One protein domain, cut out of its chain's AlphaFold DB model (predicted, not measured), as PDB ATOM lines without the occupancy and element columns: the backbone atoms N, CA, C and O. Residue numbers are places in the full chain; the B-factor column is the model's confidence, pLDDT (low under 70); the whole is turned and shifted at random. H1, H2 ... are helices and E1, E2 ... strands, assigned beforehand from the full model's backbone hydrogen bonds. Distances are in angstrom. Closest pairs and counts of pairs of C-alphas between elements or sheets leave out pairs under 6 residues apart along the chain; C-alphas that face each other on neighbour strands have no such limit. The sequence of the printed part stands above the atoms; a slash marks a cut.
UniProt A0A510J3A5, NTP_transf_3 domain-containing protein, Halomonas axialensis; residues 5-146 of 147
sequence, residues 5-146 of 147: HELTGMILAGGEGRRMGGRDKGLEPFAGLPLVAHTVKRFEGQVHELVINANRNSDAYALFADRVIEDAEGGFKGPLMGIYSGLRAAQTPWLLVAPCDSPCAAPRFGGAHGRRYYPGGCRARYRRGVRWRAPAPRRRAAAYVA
ATOM      1  N   HIS A   5      10.502   6.518  23.033       89.38
ATOM      2  CA  HIS A   5      11.834   6.833  23.569       89.38
ATOM      3  C   HIS A   5      12.802   7.414  22.521       89.38
ATOM      4  O   HIS A   5      13.849   7.941  22.873       89.38
ATOM      5  N   GLU A   6      12.460   7.341  21.231       88.25
ATOM      6  CA  GLU A   6      13.247   7.926  20.144       88.25
ATOM      7  C   GLU A   6      12.732   9.316  19.724       88.25
ATOM      8  O   GLU A   6      13.308   9.941  18.829       88.25
ATOM      9  N   LEU A   7      11.656   9.814  20.344       90.31
ATOM     10  CA  LEU A   7      10.959  11.037  19.948       90.31
ATOM     11  C   LEU A   7      11.080  12.131  21.006       90.31
ATOM     12  O   LEU A   7      10.578  11.983  22.114       90.31
ATOM     13  N   THR A   8      11.647  13.265  20.612       93.12
ATOM     14  CA  THR A   8      11.550  14.538  21.325       93.12
ATOM     15  C   THR A   8      10.400  15.317  20.700       93.12
ATOM     16  O   THR A   8      10.355  15.489  19.482       93.12
ATOM     17  N   GLY A   9       9.445  15.769  21.499       93.38
ATOM     18  CA  GLY A   9       8.418  16.715  21.084       93.38
ATOM     19  C   GLY A   9       8.917  18.140  21.237       93.38
ATOM     20  O   GLY A   9       9.621  18.449  22.192       93.38
ATOM     21  N   MET A  10       8.544  19.018  20.317       93.81
ATOM     22  CA  MET A  10       8.851  20.433  20.402       93.81
ATOM     23  C   MET A  10       7.661  21.294  20.007       93.81
ATOM     24  O   MET A  10       7.060  21.111  18.945       93.81
ATOM     25  N   ILE A  11       7.372  22.285  20.842       92.25
ATOM     26  CA  ILE A  11       6.402  23.335  20.547       92.25
ATOM     27  C   ILE A  11       7.158  24.610  20.183       92.25
ATOM     28  O   ILE A  11       7.987  25.094  20.950       92.25
ATOM     29  N   LEU A  12       6.852  25.169  19.013       90.69
ATOM     30  CA  LEU A  12       7.335  26.486  18.607       90.69
ATOM     31  C   LEU A  12       6.426  27.556  19.220       90.69
ATOM     32  O   LEU A  12       5.333  27.825  18.711       90.69
ATOM     33  N   ALA A  13       6.881  28.140  20.326       87.06
ATOM     34  CA  ALA A  13       6.293  29.322  20.952       87.06
ATOM     35  C   ALA A  13       7.059  30.615  20.591       87.06
ATOM     36  O   ALA A  13       6.607  31.717  20.885       87.06
ATOM     37  N   GLY A  14       8.198  30.488  19.900       71.25
ATOM     38  CA  GLY A  14       9.030  31.589  19.427       71.25
ATOM     39  C   GLY A  14       8.429  32.366  18.250       71.25
ATOM     40  O   GLY A  14       8.030  31.808  17.226       71.25
ATOM     41  N   GLY A  15       8.398  33.690  18.389       64.06
ATOM     42  CA  GLY A  15       7.905  34.639  17.393       64.06
ATOM     43  C   GLY A  15       7.983  36.062  17.934       64.06
ATOM     44  O   GLY A  15       7.712  36.281  19.110       64.06
ATOM     45  N   GLU A  16       8.301  37.064  17.110       57.81
ATOM     46  CA  GLU A  16       8.374  38.446  17.619       57.81
ATOM     47  C   GLU A  16       7.021  38.982  18.116       57.81
ATOM     48  O   GLU A  16       6.980  39.975  18.840       57.81
ATOM     49  N   GLY A  17       5.898  38.336  17.780       55.28
ATOM     50  CA  GLY A  17       4.568  38.792  18.195       55.28
ATOM     51  C   GLY A  17       4.189  40.149  17.591       55.28
ATOM     52  O   GLY A  17       3.255  40.787  18.065       55.28
ATOM     53  N   ARG A  18       4.881  40.593  16.523       55.12
ATOM     54  CA  ARG A  18       4.695  41.915  15.887       55.12
ATOM     55  C   ARG A  18       3.244  42.195  15.482       55.12
ATOM     56  O   ARG A  18       2.817  43.339  15.498       55.12
ATOM     57  N   ARG A  19       2.472  41.154  15.150       55.50
ATOM     58  CA  ARG A  19       1.049  41.261  14.776       55.50
ATOM     59  C   ARG A  19       0.071  41.167  15.959       55.50
ATOM     60  O   ARG A  19      -1.107  41.415  15.767       55.50
ATOM     61  N   MET A  20       0.547  40.816  17.155       55.00
ATOM     62  CA  MET A  20      -0.235  40.680  18.399       55.00
ATOM     63  C   MET A  20       0.140  41.761  19.429       55.00
ATOM     64  O   MET A  20      -0.002  41.557  20.632       55.00
ATOM     65  N   GLY A  21       0.694  42.893  18.979       58.09
ATOM     66  CA  GLY A  21       1.114  43.979  19.872       58.09
ATOM     67  C   GLY A  21       2.232  43.589  20.845       58.09
ATOM     68  O   GLY A  21       2.292  44.122  21.945       58.09
ATOM     69  N   GLY A  22       3.084  42.623  20.481       61.56
ATOM     70  CA  GLY A  22       4.171  42.138  21.341       61.56
ATOM     71  C   GLY A  22       3.755  41.093  22.380       61.56
ATOM     72  O   GLY A  22       4.624  40.568  23.073       61.56
ATOM     73  N   ARG A  23       2.464  40.738  22.457       68.81
ATOM     74  CA  ARG A  23       1.978  39.665  23.332       68.81
ATOM     75  C   ARG A  23       2.408  38.297  22.825       68.81
ATOM     76  O   ARG A  23       2.515  38.054  21.618       68.81
ATOM     77  N   ASP A  24       2.642  37.402  23.771       78.81
ATOM     78  CA  ASP A  24       3.089  36.051  23.489       78.81
ATOM     79  C   ASP A  24       1.895  35.136  23.214       78.81
ATOM     80  O   ASP A  24       1.172  34.730  24.123       78.81
ATOM     81  N   LYS A  25       1.672  34.835  21.932       79.12
ATOM     82  CA  LYS A  25       0.483  34.113  21.463       79.12
ATOM     83  C   LYS A  25       0.318  32.757  22.152       79.12
ATOM     84  O   LYS A  25      -0.812  32.340  22.355       79.12
ATOM     85  N   GLY A  26       1.404  32.078  22.527       81.38
ATOM     86  CA  GLY A  26       1.312  30.785  23.209       81.38
ATOM     87  C   GLY A  26       0.684  30.872  24.606       81.38
ATOM     88  O   GLY A  26       0.042  29.912  25.034       81.38
ATOM     89  N   LEU A  27       0.802  32.014  25.286       86.56
ATOM     90  CA  LEU A  27       0.246  32.238  26.626       86.56
ATOM     91  C   LEU A  27      -1.160  32.849  26.605       86.56
ATOM     92  O   LEU A  27      -1.834  32.868  27.634       86.56
ATOM     93  N   GLU A  28      -1.627  33.315  25.445       88.00
ATOM     94  CA  GLU A  28      -2.972  33.870  25.321       88.00
ATOM     95  C   GLU A  28      -4.043  32.788  25.571       88.00
ATOM     96  O   GLU A  28      -3.917  31.650  25.093       88.00
ATOM     97  N   PRO A  29      -5.110  33.119  26.321       85.31
ATOM     98  CA  PRO A  29      -6.148  32.166  26.674       85.31
ATOM     99  C   PRO A  29      -7.025  31.813  25.465       85.31
ATOM    100  O   PRO A  29      -7.521  32.673  24.741       85.31
ATOM    101  N   PHE A  30      -7.294  30.523  25.299       82.75
ATOM    102  CA  PHE A  30      -8.240  29.966  24.340       82.75
ATOM    103  C   PHE A  30      -9.062  28.870  25.023       82.75
ATOM    104  O   PHE A  30      -8.505  27.941  25.603       82.75
ATOM    105  N   ALA A  31     -10.394  28.968  24.991       83.44
ATOM    106  CA  ALA A  31     -11.291  28.019  25.670       83.44
ATOM    107  C   ALA A  31     -10.920  27.758  27.154       83.44
ATOM    108  O   ALA A  31     -10.986  26.627  27.630       83.44
ATOM    109  N   GLY A  32     -10.494  28.805  27.874       85.75
ATOM    110  CA  GLY A  32     -10.155  28.744  29.303       85.75
ATOM    111  C   GLY A  32      -8.749  28.232  29.643       85.75
ATOM    112  O   GLY A  32      -8.411  28.178  30.818       85.75
ATOM    113  N   LEU A  33      -7.917  27.883  28.653       87.31
ATOM    114  CA  LEU A  33      -6.521  27.465  28.853       87.31
ATOM    115  C   LEU A  33      -5.579  28.222  27.903       87.31
ATOM    116  O   LEU A  33      -6.003  28.562  26.800       87.31
ATOM    117  N   PRO A  34      -4.303  28.445  28.261       89.88
ATOM    118  CA  PRO A  34      -3.317  28.997  27.331       89.88
ATOM    119  C   PRO A  34      -3.204  28.164  26.047       89.88
ATOM    120  O   PRO A  34      -3.278  26.932  26.094       89.88
ATOM    121  N   LEU A  35      -2.990  28.808  24.896       88.25
ATOM    122  CA  LEU A  35      -2.839  28.131  23.599       88.25
ATOM    123  C   LEU A  35      -1.774  27.020  23.616       88.25
ATOM    124  O   LEU A  35      -1.996  25.928  23.082       88.25
ATOM    125  N   VAL A  36      -0.655  27.255  24.306       89.81
ATOM    126  CA  VAL A  36       0.412  26.266  24.490       89.81
ATOM    127  C   VAL A  36      -0.090  25.007  25.201       89.81
ATOM    128  O   VAL A  36       0.233  23.904  24.765       89.81
ATOM    129  N   ALA A  37      -0.969  25.137  26.200       90.31
ATOM    130  CA  ALA A  37      -1.496  24.009  26.968       90.31
ATOM    131  C   ALA A  37      -2.333  23.052  26.100       90.31
ATOM    132  O   ALA A  37      -2.293  21.835  26.286       90.31
ATOM    133  N   HIS A  38      -3.052  23.572  25.098       87.81
ATOM    134  CA  HIS A  38      -3.763  22.731  24.123       87.81
ATOM    135  C   HIS A  38      -2.805  21.917  23.255       87.81
ATOM    136  O   HIS A  38      -3.112  20.786  22.878       87.81
ATOM    137  N   THR A  39      -1.645  22.487  22.935       87.88
ATOM    138  CA  THR A  39      -0.625  21.819  22.127       87.88
ATOM    139  C   THR A  39       0.134  20.776  22.951       87.88
ATOM    140  O   THR A  39       0.339  19.667  22.461       87.88
ATOM    141  N   VAL A  40       0.453  21.068  24.216       90.38
ATOM    142  CA  VAL A  40       1.081  20.131  25.173       90.38
ATOM    143  C   VAL A  40       0.279  18.839  25.298       90.38
ATOM    144  O   VAL A  40       0.838  17.755  25.137       90.38
ATOM    145  N   LYS A  41      -1.049  18.942  25.444       87.88
ATOM    146  CA  LYS A  41      -1.959  17.785  25.521       87.88
ATOM    147  C   LYS A  41      -1.860  16.823  24.332       87.88
ATOM    148  O   LYS A  41      -2.286  15.677  24.425       87.88
ATOM    149  N   ARG A  42      -1.309  17.255  23.194       83.06
ATOM    150  CA  ARG A  42      -1.064  16.370  22.042       83.06
ATOM    151  C   ARG A  42       0.231  15.600  22.115       83.06
ATOM    152  O   ARG A  42       0.378  14.621  21.398       83.06
ATOM    153  N   PHE A  43       1.192  16.075  22.885       87.19
ATOM    154  CA  PHE A  43       2.461  15.392  23.076       87.19
ATOM    155  C   PHE A  43       2.387  14.383  24.223       87.19
ATOM    156  O   PHE A  43       3.150  13.412  24.224       87.19
ATOM    157  N   GLU A  44       1.423  14.552  25.136       85.00
ATOM    158  CA  GLU A  44       1.152  13.626  26.234       85.00
ATOM    159  C   GLU A  44       1.086  12.169  25.744       85.00
ATOM    160  O   GLU A  44       0.334  11.796  24.837       85.00
ATOM    161  N   GLY A  45       1.951  11.335  26.326       86.56
ATOM    162  CA  GLY A  45       2.038   9.907  26.022       86.56
ATOM    163  C   GLY A  45       2.678   9.537  24.675       86.56
ATOM    164  O   GLY A  45       2.829   8.345  24.412       86.56
ATOM    165  N   GLN A  46       3.088  10.496  23.837       87.00
ATOM    166  CA  GLN A  46       3.615  10.234  22.484       87.00
ATOM    167  C   GLN A  46       5.118  10.453  22.329       87.00
ATOM    168  O   GLN A  46       5.726   9.833  21.456       87.00
ATOM    169  N   VAL A  47       5.714  11.295  23.170       90.94
ATOM    170  CA  VAL A  47       7.141  11.643  23.114       90.94
ATOM    171  C   VAL A  47       7.846  11.305  24.420       90.94
ATOM    172  O   VAL A  47       7.207  11.215  25.467       90.94
ATOM    173  N   HIS A  48       9.148  11.054  24.340       92.94
ATOM    174  CA  HIS A  48      10.021  10.833  25.488       92.94
ATOM    175  C   HIS A  48      10.150  12.086  26.355       92.94
ATOM    176  O   HIS A  48      10.079  11.993  27.572       92.94
ATOM    177  N   GLU A  49      10.328  13.226  25.694       93.94
ATOM    178  CA  GLU A  49      10.602  14.538  26.276       93.94
ATOM    179  C   GLU A  49       9.840  15.577  25.454       93.94
ATOM    180  O   GLU A  49       9.744  15.448  24.228       93.94
ATOM    181  N   LEU A  50       9.302  16.597  26.113       94.81
ATOM    182  CA  LEU A  50       8.677  17.757  25.503       94.81
ATOM    183  C   LEU A  50       9.517  19.006  25.771       94.81
ATOM    184  O   LEU A  50       9.805  19.354  26.912       94.81
ATOM    185  N   VAL A  51       9.850  19.720  24.699       95.06
ATOM    186  CA  VAL A  51      10.598  20.975  24.733       95.06
ATOM    187  C   VAL A  51       9.731  22.112  24.193       95.06
ATOM    188  O   VAL A  51       8.994  21.941  23.221       95.06
ATOM    189  N   ILE A  52       9.825  23.301  24.776       94.12
ATOM    190  CA  ILE A  52       9.254  24.523  24.193       94.12
ATOM    191  C   ILE A  52      10.395  25.411  23.706       94.12
ATOM    192  O   ILE A  52      11.292  25.744  24.470       94.12
ATOM    193  N   ASN A  53      10.364  25.810  22.435       92.38
ATOM    194  CA  ASN A  53      11.243  26.857  21.923       92.38
ATOM    195  C   ASN A  53      10.552  28.216  22.095       92.38
ATOM    196  O   ASN A  53       9.520  28.456  21.463       92.38
ATOM    197  N   ALA A  54      11.102  29.071  22.957       90.69
ATOM    198  CA  ALA A  54      10.592  30.404  23.261       90.69
ATOM    199  C   ALA A  54      11.757  31.362  23.542       90.69
ATOM    200  O   ALA A  54      12.650  31.041  24.312       90.69
ATOM    201  N   ASN A  55      11.710  32.560  22.953       87.50
ATOM    202  CA  ASN A  55      12.731  33.605  23.148       87.50
ATOM    203  C   ASN A  55      12.323  34.648  24.207       87.50
ATOM    204  O   ASN A  55      12.988  35.666  24.372       87.50
ATOM    205  N   ARG A  56      11.160  34.460  24.839       85.25
ATOM    206  CA  ARG A  56      10.567  35.327  25.867       85.25
ATOM    207  C   ARG A  56       9.728  34.467  26.808       85.25
ATOM    208  O   ARG A  56       9.287  33.390  26.414       85.25
ATOM    209  N   ASN A  57       9.471  34.970  28.016       87.44
ATOM    210  CA  ASN A  57       8.588  34.337  29.003       87.44
ATOM    211  C   ASN A  57       8.959  32.873  29.316       87.44
ATOM    212  O   ASN A  57       8.076  32.034  29.501       87.44
ATOM    213  N   SER A  58      10.258  32.562  29.358       88.50
ATOM    214  CA  SER A  58      10.779  31.212  29.611       88.50
ATOM    215  C   SER A  58      10.196  30.597  30.883       88.50
ATOM    216  O   SER A  58       9.748  29.454  30.846       88.50
ATOM    217  N   ASP A  59      10.105  31.372  31.962       90.88
ATOM    218  CA  ASP A  59       9.565  30.914  33.248       90.88
ATOM    219  C   ASP A  59       8.092  30.496  33.151       90.88
ATOM    220  O   ASP A  59       7.684  29.486  33.723       90.88
ATOM    221  N   ALA A  60       7.288  31.225  32.370       90.94
ATOM    222  CA  ALA A  60       5.890  30.870  32.144       90.94
ATOM    223  C   ALA A  60       5.766  29.591  31.303       90.94
ATOM    224  O   ALA A  60       4.895  28.761  31.556       90.94
ATOM    225  N   TYR A  61       6.649  29.412  30.316       92.19
ATOM    226  CA  TYR A  61       6.674  28.218  29.473       92.19
ATOM    227  C   TYR A  61       7.233  26.979  30.174       92.19
ATOM    228  O   TYR A  61       6.818  25.868  29.846       92.19
ATOM    229  N   ALA A  62       8.107  27.148  31.166       93.25
ATOM    230  CA  ALA A  62       8.671  26.050  31.946       93.25
ATOM    231  C   ALA A  62       7.603  25.260  32.723       93.25
ATOM    232  O   ALA A  62       7.809  24.095  33.040       93.25
ATOM    233  N   LEU A  63       6.426  25.849  32.962       93.94
ATOM    234  CA  LEU A  63       5.284  25.164  33.577       93.94
ATOM    235  C   LEU A  63       4.623  24.116  32.661       93.94
ATOM    236  O   LEU A  63       3.799  23.330  33.124       93.94
ATOM    237  N   PHE A  64       4.935  24.123  31.361       93.44
ATOM    238  CA  PHE A  64       4.222  23.355  30.336       93.44
ATOM    239  C   PHE A  64       5.070  22.285  29.638       93.44
ATOM    240  O   PHE A  64       4.529  21.506  28.851       93.44
ATOM    241  N   ALA A  65       6.380  22.256  29.869       94.56
ATOM    242  CA  ALA A  65       7.305  21.353  29.193       94.56
ATOM    243  C   ALA A  65       8.461  20.960  30.108       94.56
ATOM    244  O   ALA A  65       8.751  21.651  31.078       94.56
ATOM    245  N   ASP A  66       9.154  19.878  29.755       94.75
ATOM    246  CA  ASP A  66      10.308  19.404  30.518       94.75
ATOM    247  C   ASP A  66      11.457  20.420  30.458       94.75
ATOM    248  O   ASP A  66      12.187  20.613  31.430       94.75
ATOM    249  N   ARG A  67      11.618  21.088  29.305       94.81
ATOM    250  CA  ARG A  67      12.640  22.114  29.067       94.81
ATOM    251  C   ARG A  67      12.126  23.240  28.178       94.81
ATOM    252  O   ARG A  67      11.354  23.019  27.244       94.81
ATOM    253  N   VAL A  68      12.654  24.439  28.412       94.12
ATOM    254  CA  VAL A  68      12.512  25.588  27.511       94.12
ATOM    255  C   VAL A  68      13.866  25.877  26.877       94.12
ATOM    256  O   VAL A  68      14.890  25.856  27.558       94.12
ATOM    257  N   ILE A  69      13.880  26.100  25.566       93.12
ATOM    258  CA  ILE A  69      15.077  26.473  24.811       93.12
ATOM    259  C   ILE A  69      14.845  27.780  24.065       93.12
ATOM    260  O   ILE A  69      13.747  28.054  23.584       93.12
ATOM    261  N   GLU A  70      15.909  28.546  23.905       90.38
ATOM    262  CA  GLU A  70      15.926  29.734  23.060       90.38
ATOM    263  C   GLU A  70      16.459  29.390  21.666       90.38
ATOM    264  O   GLU A  70      16.976  28.292  21.419       90.38
ATOM    265  N   ASP A  71      16.316  30.330  20.739       89.12
ATOM    266  CA  ASP A  71      16.961  30.241  19.440       89.12
ATOM    267  C   ASP A  71      18.493  30.216  19.583       89.12
ATOM    268  O   ASP A  71      19.098  30.999  20.311       89.12
ATOM    269  N   ALA A  72      19.137  29.303  18.856       85.25
ATOM    270  CA  ALA A  72      20.577  29.055  18.905       85.25
ATOM    271  C   ALA A  72      21.422  30.257  18.464       85.25
ATOM    272  O   ALA A  72      22.601  30.337  18.805       85.25
ATOM    273  N   GLU A  73      20.837  31.153  17.674       81.56
ATOM    274  CA  GLU A  73      21.451  32.394  17.235       81.56
ATOM    275  C   GLU A  73      20.462  33.538  17.451       81.56
ATOM    276  O   GLU A  73      19.273  33.408  17.155       81.56
ATOM    277  N   GLY A  74      20.976  34.672  17.930       67.75
ATOM    278  CA  GLY A  74      20.193  35.894  18.064       67.75
ATOM    279  C   GLY A  74      19.745  36.465  16.714       67.75
ATOM    280  O   GLY A  74      20.297  36.164  15.652       67.75
ATOM    281  N   GLY A  75      18.747  37.346  16.771       64.75
ATOM    282  CA  GLY A  75      18.088  37.907  15.592       64.75
ATOM    283  C   GLY A  75      16.958  37.002  15.108       64.75
ATOM    284  O   GLY A  75      17.107  35.789  14.990       64.75
ATOM    285  N   PHE A  76      15.788  37.580  14.839       62.94
ATOM    286  CA  PHE A  76      14.629  36.793  14.436       62.94
ATOM    287  C   PHE A  76      14.833  36.198  13.036       62.94
ATOM    288  O   PHE A  76      14.639  36.873  12.027       62.94
ATOM    289  N   LYS A  77      15.201  34.915  12.973       72.56
ATOM    290  CA  LYS A  77      15.364  34.165  11.713       72.56
ATOM    291  C   LYS A  77      14.152  33.280  11.381       72.56
ATOM    292  O   LYS A  77      14.221  32.401  10.524       72.56
ATOM    293  N   GLY A  78      13.020  33.542  12.038       78.62
ATOM    294  CA  GLY A  78      11.754  32.850  11.811       78.62
ATOM    295  C   GLY A  78      11.715  31.404  12.334       78.62
ATOM    296  O   GLY A  78      12.649  30.945  12.989       78.62
ATOM    297  N   PRO A  79      10.641  30.651  12.022       80.75
ATOM    298  CA  PRO A  79      10.384  29.319  12.591       80.75
ATOM    299  C   PRO A  79      11.469  28.268  12.316       80.75
ATOM    300  O   PRO A  79      11.602  27.301  13.063       80.75
ATOM    301  N   LEU A  80      12.252  28.439  11.246       86.06
ATOM    302  CA  LEU A  80      13.350  27.528  10.913       86.06
ATOM    303  C   LEU A  80      14.474  27.573  11.950       86.06
ATOM    304  O   LEU A  80      15.077  26.534  12.212       86.06
ATOM    305  N   MET A  81      14.726  28.730  12.571       88.19
ATOM    306  CA  MET A  81      15.710  28.835  13.651       88.19
ATOM    307  C   MET A  81      15.250  28.083  14.896       88.19
ATOM    308  O   MET A  81      16.034  27.334  15.472       88.19
ATOM    309  N   GLY A  82      13.963  28.164  15.239       88.56
ATOM    310  CA  GLY A  82      13.394  27.350  16.312       88.56
ATOM    311  C   GLY A  82      13.541  25.850  16.040       88.56
ATOM    312  O   GLY A  82      13.966  25.095  16.911       88.56
ATOM    313  N   ILE A  83      13.290  25.403  14.799       89.62
ATOM    314  CA  ILE A  83      13.508  24.001  14.396       89.62
ATOM    315  C   ILE A  83      14.985  23.609  14.499       89.62
ATOM    316  O   ILE A  83      15.292  22.540  15.024       89.62
ATOM    317  N   TYR A  84      15.901  24.452  14.023       90.38
ATOM    318  CA  TYR A  84      17.342  24.216  14.121       90.38
ATOM    319  C   TYR A  84      17.803  24.092  15.580       90.38
ATOM    320  O   TYR A  84      18.521  23.156  15.932       90.38
ATOM    321  N   SER A  85      17.327  24.988  16.440       90.81
ATOM    322  CA  SER A  85      17.613  25.000  17.877       90.81
ATOM    323  C   SER A  85      17.086  23.736  18.550       90.81
ATOM    324  O   SER A  85      17.816  23.073  19.285       90.81
ATOM    325  N   GLY A  86      15.869  23.323  18.191       90.81
ATOM    326  CA  GLY A  86      15.294  22.043  18.588       90.81
ATOM    327  C   GLY A  86      16.129  20.844  18.161       90.81
ATOM    328  O   GLY A  86      16.409  19.973  18.975       90.81
ATOM    329  N   LEU A  87      16.576  20.801  16.903       91.25
ATOM    330  CA  LEU A  87      17.406  19.707  16.388       91.25
ATOM    331  C   LEU A  87      18.760  19.620  17.105       91.25
ATOM    332  O   LEU A  87      19.281  18.519  17.270       91.25
ATOM    333  N   ARG A  88      19.322  20.753  17.544       90.69
ATOM    334  CA  ARG A  88      20.546  20.784  18.362       90.69
ATOM    335  C   ARG A  88      20.311  20.347  19.805       90.69
ATOM    336  O   ARG A  88      21.193  19.726  20.392       90.69
ATOM    337  N   ALA A  89      19.164  20.706  20.376       90.31
ATOM    338  CA  ALA A  89      18.823  20.425  21.768       90.31
ATOM    339  C   ALA A  89      18.259  19.013  21.991       90.31
ATOM    340  O   ALA A  89      18.335  18.503  23.114       90.31
ATOM    341  N   ALA A  90      17.687  18.403  20.949       90.38
ATOM    342  CA  ALA A  90      17.089  17.079  20.997       90.38
ATOM    343  C   ALA A  90      18.135  16.012  21.331       90.38
ATOM    344  O   ALA A  90      19.182  15.902  20.688       90.38
ATOM    345  N   GLN A  91      17.819  15.185  22.323       87.94
ATOM    346  CA  GLN A  91      18.673  14.066  22.722       87.94
ATOM    347  C   GLN A  91      18.294  12.764  22.006       87.94
ATOM    348  O   GLN A  91      19.013  11.770  22.108       87.94
ATOM    349  N   THR A  92      17.196  12.772  21.245       88.88
ATOM    350  CA  THR A  92      16.670  11.600  20.547       88.88
ATOM    351  C   THR A  92      16.809  11.706  19.016       88.88
ATOM    352  O   THR A  92      17.020  12.796  18.477       88.88
ATOM    353  N   PRO A  93      16.678  10.588  18.271       88.12
ATOM    354  CA  PRO A  93      16.831  10.585  16.810       88.12
ATOM    355  C   PRO A  93      15.703  11.274  16.016       88.12
ATOM    356  O   PRO A  93      15.814  11.510  14.810       88.12
ATOM    357  N   TRP A  94      14.573  11.566  16.649       87.50
ATOM    358  CA  TRP A  94      13.435  12.183  15.980       87.50
ATOM    359  C   TRP A  94      12.929  13.371  16.777       87.50
ATOM    360  O   TRP A  94      12.733  13.279  17.984       87.50
ATOM    361  N   LEU A  95      12.675  14.466  16.068       89.38
ATOM    362  CA  LEU A  95      12.072  15.676  16.595       89.38
ATOM    363  C   LEU A  95      10.677  15.837  15.989       89.38
ATOM    364  O   LEU A  95      10.500  15.855  14.771       89.38
ATOM    365  N   LEU A  96       9.666  15.960  16.829       90.69
ATOM    366  CA  LEU A  96       8.291  16.183  16.421       90.69
ATOM    367  C   LEU A  96       7.914  17.616  16.759       90.69
ATOM    368  O   LEU A  96       7.831  17.962  17.925       90.69
ATOM    369  N   VAL A  97       7.688  18.444  15.749       89.62
ATOM    370  CA  VAL A  97       7.483  19.882  15.899       89.62
ATOM    371  C   VAL A  97       6.024  20.245  15.646       89.62
ATOM    372  O   VAL A  97       5.435  19.835  14.642       89.62
ATOM    373  N   ALA A  98       5.450  21.064  16.520       89.19
ATOM    374  CA  ALA A  98       4.149  21.688  16.316       89.19
ATOM    375  C   ALA A  98       4.206  23.182  16.671       89.19
ATOM    376  O   ALA A  98       4.911  23.564  17.607       89.19
ATOM    377  N   PRO A  99       3.475  24.051  15.959       87.44
ATOM    378  CA  PRO A  99       3.332  25.440  16.370       87.44
ATOM    379  C   PRO A  99       2.386  25.554  17.578       87.44
ATOM    380  O   PRO A  99       1.447  24.768  17.717       87.44
ATOM    381  N   CYS A 100       2.613  26.546  18.444       84.44
ATOM    382  CA  CYS A 100       1.760  26.793  19.615       84.44
ATOM    383  C   CYS A 100       0.335  27.257  19.262       84.44
ATOM    384  O   CYS A 100      -0.566  27.155  20.090       84.44
ATOM    385  N   ASP A 101       0.117  27.759  18.044       76.50
ATOM    386  CA  ASP A 101      -1.115  28.433  17.634       76.50
ATOM    387  C   ASP A 101      -2.082  27.579  16.814       76.50
ATOM    388  O   ASP A 101      -3.091  28.085  16.318       76.50
ATOM    389  N   SER A 102      -1.819  26.279  16.735       71.88
ATOM    390  CA  SER A 102      -2.733  25.309  16.151       71.88
ATOM    391  C   SER A 102      -3.435  24.523  17.259       71.88
ATOM    392  O   SER A 102      -3.188  23.325  17.346       71.88
ATOM    393  N   PRO A 103      -4.334  25.083  18.102       65.94
ATOM    394  CA  PRO A 103      -4.985  24.370  19.216       65.94
ATOM    395  C   PRO A 103      -5.965  23.276  18.764       65.94
ATOM    396  O   PRO A 103      -6.449  22.492  19.577       65.94
ATOM    397  N   CYS A 104      -6.134  23.096  17.451       60.91
ATOM    398  CA  CYS A 104      -7.163  22.235  16.876       60.91
ATOM    399  C   CYS A 104      -6.634  21.058  16.050       60.91
ATOM    400  O   CYS A 104      -7.449  20.361  15.475       60.91
ATOM    401  N   ALA A 105      -5.326  20.795  15.953       59.97
ATOM    402  CA  ALA A 105      -4.805  19.599  15.272       59.97
ATOM    403  C   ALA A 105      -5.141  18.296  16.029       59.97
ATOM    404  O   ALA A 105      -5.466  18.314  17.213       59.97
ATOM    405  N   ALA A 106      -5.108  17.145  15.353       57.16
ATOM    406  CA  ALA A 106      -5.513  15.859  15.931       57.16
ATOM    407  C   ALA A 106      -4.690  15.482  17.188       57.16
ATOM    408  O   ALA A 106      -3.502  15.788  17.244       57.16
ATOM    409  N   PRO A 107      -5.281  14.785  18.179       53.91
ATOM    410  CA  PRO A 107      -4.625  14.525  19.465       53.91
ATOM    411  C   PRO A 107      -3.497  13.500  19.368       53.91
ATOM    412  O   PRO A 107      -2.729  13.354  20.308       53.91
ATOM    413  N   ARG A 108      -3.394  12.792  18.238       62.09
ATOM    414  CA  ARG A 108      -2.329  11.831  17.975       62.09
ATOM    415  C   ARG A 108      -1.661  12.140  16.649       62.09
ATOM    416  O   ARG A 108      -2.320  12.137  15.604       62.09
ATOM    417  N   PHE A 109      -0.357  12.369  16.685       60.59
ATOM    418  CA  PHE A 109       0.441  12.548  15.484       60.59
ATOM    419  C   PHE A 109       0.515  11.198  14.751       60.59
ATOM    420  O   PHE A 109       0.939  10.190  15.312       60.59
ATOM    421  N   GLY A 110       0.018  11.145  13.509       54.50
ATOM    422  CA  GLY A 110      -0.049   9.905  12.721       54.50
ATOM    423  C   GLY A 110      -1.333   9.071  12.856       54.50
ATOM    424  O   GLY A 110      -1.395   7.991  12.271       54.50
ATOM    425  N   GLY A 111      -2.362   9.553  13.566       48.00
ATOM    426  CA  GLY A 111      -3.689   8.917  13.600       48.00
ATOM    427  C   GLY A 111      -4.457   8.997  12.267       48.00
ATOM    428  O   GLY A 111      -4.124   9.794  11.387       48.00
ATOM    429  N   ALA A 112      -5.485   8.154  12.108       39.91
ATOM    430  CA  ALA A 112      -6.309   8.071  10.897       39.91
ATOM    431  C   ALA A 112      -6.965   9.417  10.518       39.91
ATOM    432  O   ALA A 112      -7.312  10.223  11.381       39.91
ATOM    433  N   HIS A 113      -7.150   9.642   9.208       40.22
ATOM    434  CA  HIS A 113      -7.883  10.787   8.661       40.22
ATOM    435  C   HIS A 113      -9.303  10.828   9.243       40.22
ATOM    436  O   HIS A 113     -10.128   9.975   8.936       40.22
ATOM    437  N   GLY A 114      -9.600  11.838  10.057       42.31
ATOM    438  CA  GLY A 114     -10.935  12.056  10.602       42.31
ATOM    439  C   GLY A 114     -11.154  13.529  10.914       42.31
ATOM    440  O   GLY A 114     -10.257  14.206  11.417       42.31
ATOM    441  N   ARG A 115     -12.348  14.045  10.602       43.88
ATOM    442  CA  ARG A 115     -12.778  15.360  11.092       43.88
ATOM    443  C   ARG A 115     -13.087  15.197  12.573       43.88
ATOM    444  O   ARG A 115     -14.030  14.495  12.919       43.88
ATOM    445  N   ARG A 116     -12.298  15.833  13.434       48.22
ATOM    446  CA  ARG A 116     -12.550  15.855  14.877       48.22
ATOM    447  C   ARG A 116     -12.775  17.292  15.325       48.22
ATOM    448  O   ARG A 116     -12.097  18.205  14.853       48.22
ATOM    449  N   TYR A 117     -13.777  17.472  16.174       41.03
ATOM    450  CA  TYR A 117     -14.177  18.757  16.729       41.03
ATOM    451  C   TYR A 117     -13.565  18.901  18.122       41.03
ATOM    452  O   TYR A 117     -13.693  17.987  18.937       41.03
ATOM    453  N   TYR A 118     -12.877  20.015  18.368       48.12
ATOM    454  CA  TYR A 118     -12.349  20.353  19.689       48.12
ATOM    455  C   TYR A 118     -13.327  21.262  20.443       48.12
ATOM    456  O   TYR A 118     -13.965  22.109  19.806       48.12
ATOM    457  N   PRO A 119     -13.438  21.124  21.781       42.00
ATOM    458  CA  PRO A 119     -14.164  22.096  22.594       42.00
ATOM    459  C   PRO A 119     -13.615  23.501  22.298       42.00
ATOM    460  O   PRO A 119     -12.406  23.716  22.348       42.00
ATOM    461  N   GLY A 120     -14.498  24.422  21.892       51.53
ATOM    462  CA  GLY A 120     -14.128  25.758  21.399       51.53
ATOM    463  C   GLY A 120     -14.352  26.013  19.899       51.53
ATOM    464  O   GLY A 120     -13.816  26.981  19.371       51.53
ATOM    465  N   GLY A 121     -15.119  25.183  19.178       48.50
ATOM    466  CA  GLY A 121     -15.527  25.504  17.794       48.50
ATOM    467  C   GLY A 121     -14.567  25.048  16.699       48.50
ATOM    468  O   GLY A 121     -14.806  25.286  15.513       48.50
ATOM    469  N   CYS A 122     -13.478  24.390  17.072       41.66
ATOM    470  CA  CYS A 122     -12.309  24.342  16.223       41.66
ATOM    471  C   CYS A 122     -12.211  23.055  15.388       41.66
ATOM    472  O   CYS A 122     -12.362  21.944  15.906       41.66
ATOM    473  N   ARG A 123     -11.963  23.201  14.076       42.41
ATOM    474  CA  ARG A 123     -11.930  22.092  13.105       42.41
ATOM    475  C   ARG A 123     -10.494  21.733  12.715       42.41
ATOM    476  O   ARG A 123      -9.836  22.493  12.013       42.41
ATOM    477  N   ALA A 124     -10.050  20.537  13.095       41.56
ATOM    478  CA  ALA A 124      -8.799  19.947  12.620       41.56
ATOM    479  C   ALA A 124      -8.938  19.468  11.169       41.56
ATOM    480  O   ALA A 124      -9.842  18.676  10.878       41.56
ATOM    481  N   ARG A 125      -8.014  19.831  10.272       40.47
ATOM    482  CA  ARG A 125      -7.819  19.098   9.012       40.47
ATOM    483  C   ARG A 125      -6.356  18.687   8.891       40.47
ATOM    484  O   ARG A 125      -5.518  19.472   8.482       40.47
ATOM    485  N   TYR A 126      -6.079  17.434   9.225       38.25
ATOM    486  CA  TYR A 126      -4.745  16.859   9.112       38.25
ATOM    487  C   TYR A 126      -4.391  16.598   7.641       38.25
ATOM    488  O   TYR A 126      -5.114  15.883   6.943       38.25
ATOM    489  N   ARG A 127      -3.266  17.143   7.173       40.50
ATOM    490  CA  ARG A 127      -2.577  16.700   5.951       40.50
ATOM    491  C   ARG A 127      -1.256  16.062   6.370       40.50
ATOM    492  O   ARG A 127      -0.555  16.608   7.213       40.50
ATOM    493  N   ARG A 128      -0.899  14.906   5.793       41.06
ATOM    494  CA  ARG A 128       0.419  14.288   6.037       41.06
ATOM    495  C   ARG A 128       1.519  15.289   5.649       41.06
ATOM    496  O   ARG A 128       1.619  15.644   4.480       41.06
ATOM    497  N   GLY A 129       2.303  15.734   6.634       43.31
ATOM    498  CA  GLY A 129       3.422  16.662   6.454       43.31
ATOM    499  C   GLY A 129       4.641  16.057   5.744       43.31
ATOM    500  O   GLY A 129       4.768  14.837   5.605       43.31
ATOM    501  N   VAL A 130       5.541  16.938   5.301       37.69
ATOM    502  CA  VAL A 130       6.799  16.618   4.609       37.69
ATOM    503  C   VAL A 130       7.831  16.104   5.617       37.69
ATOM    504  O   VAL A 130       8.083  16.739   6.638       37.69
ATOM    505  N   ARG A 131       8.442  14.949   5.337       44.31
ATOM    506  CA  ARG A 131       9.537  14.378   6.135       44.31
ATOM    507  C   ARG A 131      10.862  14.976   5.660       44.31
ATOM    508  O   ARG A 131      11.264  14.709   4.532       44.31
ATOM    509  N   TRP A 132      11.554  15.727   6.514       34.03
ATOM    510  CA  TRP A 132      12.891  16.246   6.209       34.03
ATOM    511  C   TRP A 132      13.984  15.364   6.821       34.03
ATOM    512  O   TRP A 132      13.897  14.951   7.978       34.03
ATOM    513  N   ARG A 133      15.018  15.063   6.030       36.78
ATOM    514  CA  ARG A 133      16.201  14.297   6.443       36.78
ATOM    515  C   ARG A 133      17.426  15.185   6.236       36.78
ATOM    516  O   ARG A 133      17.755  15.491   5.097       36.78
ATOM    517  N   ALA A 134      18.088  15.591   7.318       34.00
ATOM    518  CA  ALA A 134      19.354  16.315   7.226       34.00
ATOM    519  C   ALA A 134      20.472  15.402   6.658       34.00
ATOM    520  O   ALA A 134      20.456  14.194   6.935       34.00
ATOM    521  N   PRO A 135      21.437  15.932   5.882       33.34
ATOM    522  CA  PRO A 135      22.606  15.180   5.441       33.34
ATOM    523  C   PRO A 135      23.717  15.184   6.511       33.34
ATOM    524  O   PRO A 135      23.942  16.191   7.171       33.34
ATOM    525  N   ALA A 136      24.470  14.079   6.586       36.59
ATOM    526  CA  ALA A 136      25.778  13.923   7.254       36.59
ATOM    527  C   ALA A 136      25.821  13.523   8.761       36.59
ATOM    528  O   ALA A 136      24.831  13.629   9.488       36.59
ATOM    529  N   PRO A 137      26.947  12.922   9.217       43.47
ATOM    530  CA  PRO A 137      26.952  11.892  10.247       43.47
ATOM    531  C   PRO A 137      27.441  12.435  11.592       43.47
ATOM    532  O   PRO A 137      28.612  12.767  11.727       43.47
ATOM    533  N   ARG A 138      26.570  12.460  12.607       43.34
ATOM    534  CA  ARG A 138      26.937  12.062  13.986       43.34
ATOM    535  C   ARG A 138      25.775  12.023  14.969       43.34
ATOM    536  O   ARG A 138      25.895  11.303  15.946       43.34
ATOM    537  N   ARG A 139      24.629  12.648  14.694       49.41
ATOM    538  CA  ARG A 139      23.356  12.378  15.392       49.41
ATOM    539  C   ARG A 139      22.220  12.594  14.399       49.41
ATOM    540  O   ARG A 139      22.049  13.688  13.877       49.41
ATOM    541  N   ARG A 140      21.520  11.520  14.032       50.78
ATOM    542  CA  ARG A 140      20.421  11.578  13.060       50.78
ATOM    543  C   ARG A 140      19.201  12.137  13.785       50.78
ATOM    544  O   ARG A 140      18.489  11.333  14.353       50.78
ATOM    545  N   ALA A 141      18.995  13.452  13.796       49.66
ATOM    546  CA  ALA A 141      17.739  14.065  14.232       49.66
ATOM    547  C   ALA A 141      16.926  14.457  12.989       49.66
ATOM    548  O   ALA A 141      17.420  15.175  12.120       49.66
ATOM    549  N   ALA A 142      15.703  13.950  12.855       56.75
ATOM    550  CA  ALA A 142      14.804  14.303  11.755       56.75
ATOM    551  C   ALA A 142      13.529  14.952  12.295       56.75
ATOM    552  O   ALA A 142      12.938  14.444  13.246       56.75
ATOM    553  N   ALA A 143      13.116  16.064  11.679       53.44
ATOM    554  CA  ALA A 143      11.963  16.845  12.109       53.44
ATOM    555  C   ALA A 143      10.685  16.442  11.350       53.44
ATOM    556  O   ALA A 143      10.685  16.338  10.120       53.44
ATOM    557  N   TYR A 144       9.581  16.259  12.075       58.53
ATOM    558  CA  TYR A 144       8.229  16.197  11.516       58.53
ATOM    559  C   TYR A 144       7.446  17.426  11.965       58.53
ATOM    560  O   TYR A 144       7.259  17.604  13.161       58.53
ATOM    561  N   VAL A 145       6.971  18.252  11.030       57.72
ATOM    562  CA  VAL A 145       6.142  19.424  11.349       57.72
ATOM    563  C   VAL A 145       4.674  19.063  11.153       57.72
ATOM    564  O   VAL A 145       4.254  18.728  10.042       57.72
ATOM    565  N   ALA A 146       3.897  19.114  12.230       57.94
ATOM    566  CA  ALA A 146       2.457  18.907  12.187       57.94
ATOM    567  C   ALA A 146       1.732  20.249  11.993       57.94
ATOM    568  O   ALA A 146       1.871  21.146  12.824       57.94
TER     569      ALA A 146
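This is residues 5 to 146 of the 147 residues of the protein "NTP_transf_3 domain-containing protein" of Halomonas axialensis (UniProt A0A510J3A5). Little regular structure surrounds a strongly twisted sheet, layered between H3 on one face and H1 and H2 on the other. Its parallel strands run E3 E2 E1 E4 E5. The 142 printed residues, under half in named elements, run E1 H1 E2 H2 E3 H3 E4 E5, class mixed. The whole is compact, radius of gyration of the C-alphas 14.7 A, spanning 45 by 37 by 24 A.

E1, residues 7 to 12, neighbours E4, residues 94 to 99, with N 10 and O 96 2.7 A apart, and E2, residues 49 to 53, with N 9 and O 49 2.8 A apart. Edge strands are E3, residues 67 to 69, beside E2, with N 69 and O 52 2.8 A apart, and E5, residues 142 to 145, beside E4, with N 95 and O 142 2.8 A apart. H1, residues 35 to 43, lies over E1, height over the sheet 9.0 A; their closest C-alphas, Phe 43 and Gly 9, are 6.4 A apart. H2, residues 58 to 62, is on the same face, H3, residues 79 to 89, on the opposite face. Every O i to N i+4 pair is within hydrogen-bond range in H2 and H3, 3 of 5 in H1.

E1, 15.9 A long, begins at C-alpha 7 (10.959, 11.037, 19.948); E5 ends at C-alpha 145 (6.142, 19.424, 11.349).

The printed part has no cut. E1 to H1 and E4 to E5 are long links. Model confidence is under 70 at residues 15 to 23, 74 to 76 and 103 to 146.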